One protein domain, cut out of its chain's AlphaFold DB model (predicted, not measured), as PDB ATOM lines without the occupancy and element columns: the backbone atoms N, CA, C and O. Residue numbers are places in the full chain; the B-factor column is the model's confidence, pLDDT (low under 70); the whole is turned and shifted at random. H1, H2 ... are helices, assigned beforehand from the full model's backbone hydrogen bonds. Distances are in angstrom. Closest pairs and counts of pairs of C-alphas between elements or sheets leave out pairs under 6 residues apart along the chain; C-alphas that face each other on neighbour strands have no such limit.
ATOM      1  N   ALA A  20     177.081 185.554 133.911       56.03
ATOM      2  CA  ALA A  20     178.155 185.433 132.922       56.03
ATOM      3  C   ALA A  20     179.492 184.988 133.547       56.03
ATOM      4  O   ALA A  20     180.264 184.277 132.910       56.03
ATOM      5  N   THR A  21     179.771 185.360 134.801       56.16
ATOM      6  CA  THR A  21     181.059 185.055 135.449       56.16
ATOM      7  C   THR A  21     181.124 183.633 136.005       56.16
ATOM      8  O   THR A  21     182.202 183.047 136.042       56.16
ATOM      9  N   VAL A  22     179.982 183.041 136.374       56.22
ATOM     10  CA  VAL A  22     179.915 181.644 136.848       56.22
ATOM     11  C   VAL A  22     180.019 180.646 135.684       56.22
ATOM     12  O   VAL A  22     180.626 179.588 135.840       56.22
ATOM     13  N   GLY A  23     179.523 181.001 134.491       56.03
ATOM     14  CA  GLY A  23     179.656 180.170 133.286       56.03
ATOM     15  C   GLY A  23     181.114 179.930 132.871       56.03
ATOM     16  O   GLY A  23     181.476 178.813 132.514       56.03
ATOM     17  N   SER A  24     181.985 180.936 133.021       55.38
ATOM     18  CA  SER A  24     183.422 180.813 132.721       55.38
ATOM     19  C   SER A  24     184.234 180.033 133.764       55.38
ATOM     20  O   SER A  24     185.394 179.726 133.503       55.38
ATOM     21  N   MET A  25     183.667 179.709 134.934       56.38
ATOM     22  CA  MET A  25     184.350 178.927 135.976       56.38
ATOM     23  C   MET A  25     184.111 177.414 135.833       56.38
ATOM     24  O   MET A  25     184.926 176.621 136.297       56.38
ATOM     25  N   LYS A  32     188.819 182.587 125.960       54.34
ATOM     26  CA  LYS A  32     189.445 183.758 125.340       54.34
ATOM     27  C   LYS A  32     189.024 183.829 123.878       54.34
ATOM     28  O   LYS A  32     189.876 183.894 122.997       54.34
ATOM     29  N   PHE A  33     187.719 183.802 123.614       58.72
ATOM     30  CA  PHE A  33     187.173 184.029 122.276       58.72
ATOM     31  C   PHE A  33     187.386 185.487 121.879       58.72
ATOM     32  O   PHE A  33     186.429 186.241 121.903       58.72
ATOM     33  N   SER A  34     188.639 185.886 121.625       58.56
ATOM     34  CA  SER A  34     189.168 187.132 121.039       58.56
ATOM     35  C   SER A  34     188.534 188.479 121.406       58.56
ATOM     36  O   SER A  34     189.009 189.512 120.959       58.56
ATOM     37  N   CYS A  35     187.540 188.527 122.282       64.56
ATOM     38  CA  CYS A  35     186.655 189.663 122.443       64.56
ATOM     39  C   CYS A  35     187.293 190.790 123.252       64.56
ATOM     40  O   CYS A  35     186.864 191.941 123.240       64.56
ATOM     41  N   LYS A  36     188.369 190.440 123.953       64.81
ATOM     42  CA  LYS A  36     189.218 191.379 124.664       64.81
ATOM     43  C   LYS A  36     190.212 192.086 123.734       64.81
ATOM     44  O   LYS A  36     190.766 193.096 124.151       64.81
ATOM     45  N   ASN A  37     190.443 191.577 122.518       62.88
ATOM     46  CA  ASN A  37     191.333 192.204 121.546       62.88
ATOM     47  C   ASN A  37     190.523 192.856 120.414       62.88
ATOM     48  O   ASN A  37     189.785 192.172 119.705       62.88
ATOM     49  N   SER A  38     190.673 194.168 120.228       63.56
ATOM     50  CA  SER A  38     189.960 194.946 119.200       63.56
ATOM     51  C   SER A  38     190.296 194.529 117.771       63.56
ATOM     52  O   SER A  38     189.529 194.807 116.851       63.56
ATOM     53  N   ASP A  39     191.428 193.856 117.589       63.53
ATOM     54  CA  ASP A  39     192.032 193.659 116.273       63.53
ATOM     55  C   ASP A  39     191.458 192.427 115.551       63.53
ATOM     56  O   ASP A  39     191.590 192.288 114.335       63.53
ATOM     57  N   HIS A  40     190.758 191.552 116.284       68.38
ATOM     58  CA  HIS A  40     190.250 190.262 115.798       68.38
ATOM     59  C   HIS A  40     188.746 190.247 115.479       68.38
ATOM     60  O   HIS A  40     188.193 189.182 115.209       68.38
ATOM     61  N   GLY A  41     188.086 191.410 115.469       74.56
ATOM     62  CA  GLY A  41     186.683 191.546 115.063       74.56
ATOM     63  C   GLY A  41     185.761 192.061 116.160       74.56
ATOM     64  O   GLY A  41     186.189 192.445 117.244       74.56
ATOM     65  N   GLN A  42     184.470 192.127 115.838       76.62
ATOM     66  CA  GLN A  42     183.432 192.589 116.757       76.62
ATOM     67  C   GLN A  42     182.806 191.400 117.488       76.62
ATOM     68  O   GLN A  42     182.494 190.386 116.868       76.62
ATOM     69  N   CYS A  43     182.565 191.545 118.790       78.81
ATOM     70  CA  CYS A  43     181.802 190.566 119.560       78.81
ATOM     71  C   CYS A  43     180.337 190.952 119.542       78.81
ATOM     72  O   CYS A  43     179.877 191.785 120.324       78.81
ATOM     73  N   ILE A  44     179.622 190.354 118.613       81.50
ATOM     74  CA  ILE A  44     178.189 190.525 118.455       81.50
ATOM     75  C   ILE A  44     177.548 189.143 118.436       81.50
ATOM     76  O   ILE A  44     178.203 188.143 118.132       81.50
ATOM     77  N   HIS A  45     176.273 189.078 118.813       84.00
ATOM     78  CA  HIS A  45     175.522 187.829 118.779       84.00
ATOM     79  C   HIS A  45     175.500 187.278 117.338       84.00
ATOM     80  O   HIS A  45     175.409 188.086 116.411       84.00
ATOM     81  N   PRO A  46     175.549 185.951 117.114       86.06
ATOM     82  CA  PRO A  46     175.550 185.371 115.768       86.06
ATOM     83  C   PRO A  46     174.445 185.907 114.847       86.06
ATOM     84  O   PRO A  46     174.711 186.196 113.684       86.06
ATOM     85  N   ASP A  47     173.239 186.133 115.372       87.25
ATOM     86  CA  ASP A  47     172.124 186.690 114.589       87.25
ATOM     87  C   ASP A  47     172.386 188.129 114.132       87.25
ATOM     88  O   ASP A  47     172.058 188.517 113.012       87.25
ATOM     89  N   GLN A  48     173.024 188.927 114.990       85.75
ATOM     90  CA  GLN A  48     173.423 190.287 114.658       85.75
ATOM     91  C   GLN A  48     174.601 190.286 113.679       85.75
ATOM     92  O   GLN A  48     174.587 191.053 112.723       85.75
ATOM     93  N   ALA A  49     175.569 189.380 113.854       84.94
ATOM     94  CA  ALA A  49     176.657 189.182 112.895       84.94
ATOM     95  C   ALA A  49     176.127 188.825 111.507       84.94
ATOM     96  O   ALA A  49     176.613 189.338 110.499       84.94
ATOM     97  N   TYR A  50     175.103 187.975 111.459       86.81
ATOM     98  CA  TYR A  50     174.425 187.617 110.226       86.81
ATOM     99  C   TYR A  50     173.713 188.824 109.604       86.81
ATOM    100  O   TYR A  50     173.908 189.104 108.422       86.81
ATOM    101  N   ALA A  51     172.945 189.579 110.394       90.44
ATOM    102  CA  ALA A  51     172.271 190.786 109.922       90.44
ATOM    103  C   ALA A  51     173.261 191.834 109.376       90.44
ATOM    104  O   ALA A  51     173.033 192.394 108.304       90.44
ATOM    105  N   ASP A  52     174.385 192.048 110.061       87.50
ATOM    106  CA  ASP A  52     175.437 192.979 109.644       87.50
ATOM    107  C   ASP A  52     176.155 192.509 108.370       87.50
ATOM    108  O   ASP A  52     176.448 193.326 107.492       87.50
ATOM    109  N   ALA A  53     176.381 191.199 108.219       84.25
ATOM    110  CA  ALA A  53     176.954 190.610 107.010       84.25
ATOM    111  C   ALA A  53     176.017 190.750 105.800       84.25
ATOM    112  O   ALA A  53     176.465 191.141 104.719       84.25
ATOM    113  N   VAL A  54     174.717 190.491 105.980       90.44
ATOM    114  CA  VAL A  54     173.696 190.686 104.935       90.44
ATOM    115  C   VAL A  54     173.562 192.168 104.574       90.44
ATOM    116  O   VAL A  54     173.433 192.508 103.400       90.44
ATOM    117  N   ALA A  55     173.660 193.058 105.562       90.25
ATOM    118  CA  ALA A  55     173.657 194.506 105.360       90.25
ATOM    119  C   ALA A  55     174.985 195.059 104.800       90.25
ATOM    120  O   ALA A  55     175.091 196.264 104.561       90.25
ATOM    121  N   GLY A  56     176.006 194.214 104.603       83.56
ATOM    122  CA  GLY A  56     177.311 194.616 104.078       83.56
ATOM    123  C   GLY A  56     178.076 195.586 104.986       83.56
ATOM    124  O   GLY A  56     178.882 196.381 104.497       83.56
ATOM    125  N   ARG A  57     177.819 195.570 106.299       82.56
ATOM    126  CA  ARG A  57     178.556 196.393 107.265       82.56
ATOM    127  C   ARG A  57     180.003 195.907 107.352       82.56
ATOM    128  O   ARG A  57     180.273 194.713 107.435       82.56
ATOM    129  N   ALA A  58     180.947 196.846 107.345       74.31
ATOM    130  CA  ALA A  58     182.353 196.516 107.527       74.31
ATOM    131  C   ALA A  58     182.601 196.002 108.955       74.31
ATOM    132  O   ALA A  58     182.193 196.635 109.933       74.31
ATOM    133  N   SER A  59     183.295 194.866 109.075       73.19
ATOM    134  CA  SER A  59     183.805 194.390 110.364       73.19
ATOM    135  C   SER A  59     184.770 195.422 110.961       73.19
ATOM    136  O   SER A  59     185.492 196.101 110.235       73.19
ATOM    137  N   LYS A  60     184.803 195.527 112.295       74.38
ATOM    138  CA  LYS A  60     185.723 196.422 113.030       74.38
ATOM    139  C   LYS A  60     187.117 195.804 113.206       74.38
ATOM    140  O   LYS A  60     187.946 196.387 113.890       74.38
ATOM    141  N   SER A  61     187.358 194.616 112.651       71.56
ATOM    142  CA  SER A  61     188.670 193.971 112.689       71.56
ATOM    143  C   SER A  61     189.702 194.754 111.884       71.56
ATOM    144  O   SER A  61     189.367 195.377 110.874       71.56
ATOM    145  N   ASP A  62     190.968 194.658 112.290       70.94
ATOM    146  CA  ASP A  62     192.059 195.189 111.484       70.94
ATOM    147  C   ASP A  62     192.105 194.417 110.148       70.94
ATOM    148  O   ASP A  62     192.222 193.178 110.141       70.94
ATOM    149  N   PRO A  63     191.988 195.107 108.995       65.88
ATOM    150  CA  PRO A  63     192.076 194.474 107.690       65.88
ATOM    151  C   PRO A  63     193.408 193.754 107.461       65.88
ATOM    152  O   PRO A  63     193.436 192.860 106.622       65.88
ATOM    153  N   SER A  64     194.486 194.093 108.171       67.25
ATOM    154  CA  SER A  64     195.778 193.400 108.067       67.25
ATOM    155  C   SER A  64     195.760 191.992 108.685       67.25
ATOM    156  O   SER A  64     196.460 191.105 108.204       67.25
ATOM    157  N   VAL A  65     194.910 191.776 109.695       64.94
ATOM    158  CA  VAL A  65     194.763 190.513 110.440       64.94
ATOM    159  C   VAL A  65     193.635 189.645 109.875       64.94
ATOM    160  O   VAL A  65     193.638 188.432 110.052       64.94
ATOM    161  N   THR A  66     192.659 190.257 109.193       62.44
ATOM    162  CA  THR A  66     191.453 189.563 108.700       62.44
ATOM    163  C   THR A  66     191.336 189.465 107.179       62.44
ATOM    164  O   THR A  66     190.545 188.655 106.692       62.44
ATOM    165  N   ASN A  67     192.129 190.208 106.389       61.12
ATOM    166  CA  ASN A  67     192.187 190.001 104.937       61.12
ATOM    167  C   ASN A  67     193.204 188.926 104.545       61.12
ATOM    168  O   ASN A  67     194.164 189.183 103.817       61.12
ATOM    169  N   ASP A  68     192.869 187.674 104.827       62.88
ATOM    170  CA  ASP A  68     193.479 186.520 104.156       62.88
ATOM    171  C   ASP A  68     193.000 186.375 102.702       62.88
ATOM    172  O   ASP A  68     193.134 185.328 102.073       62.88
ATOM    173  N   ARG A  69     192.459 187.439 102.094       61.53
ATOM    174  CA  ARG A  69     191.985 187.444 100.703       61.53
ATOM    175  C   ARG A  69     193.078 187.032  99.713       61.53
ATOM    176  O   ARG A  69     192.769 186.532  98.636       61.53
ATOM    177  N   LYS A  70     194.350 187.185 100.090       63.41
ATOM    178  CA  LYS A  70     195.506 186.672  99.344       63.41
ATOM    179  C   LYS A  70     195.636 185.140  99.407       63.41
ATOM    180  O   LYS A  70     196.072 184.559  98.423       63.41
TER     181      LYS A  70
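What this domain is: This is residues 20 to 25 and 32 to 70 of the 202 residues of the protein "Conjugal transfer protein TraV" of Sphingobium sp. MP9-4 (UniProt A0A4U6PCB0). There is little regular structure: the longest helix, H2, is the base of an open U, with residues 41 to 45 and 55 to 61 as loop arms leaving its two ends toward the same side. H3 follows the second arm at its far end, and H1 is off by itself beyond the cut. The printed part has 45 residues, three named helices in the order H1, H2, H3 and no named strand; it is all helix, but named elements hold only 17 residues. It is loose and elongated, with a radius of gyration of the C-alphas of 12.8 A and spans of 39 by 23 by 14 A.

Where its parts are: Find C-alpha 46 at (175.550, 185.371, 115.768); from there H2, residues 46 to 54, runs 12.2 A to C-alpha 54 at (173.696, 190.686, 104.935). H3 is residues 63 to 66, 5.1 A. H1 is residues 20 to 23, 5.5 A, from (178.155, 185.433, 132.922).

How they stand to each other: H2 is apart from H1 and H3, and H1 and H3 are apart. In H2 every O i to N i+4 pair is within hydrogen-bond range; H1 and H3 are too short for such a pair, and each has 0 of 1 O i to N i+3 pairs within range.

The domain as a whole: C-alphas 22 and 70, the two farthest apart, are 40.9 A apart. Residues 26 to 31 are not printed, with 12.7 A between C-alphas 25 and 32. H2 to H3 is a short link. Look for pLDDT under 70 at residues 20 to 25, 32 to 40 and 63 to 70.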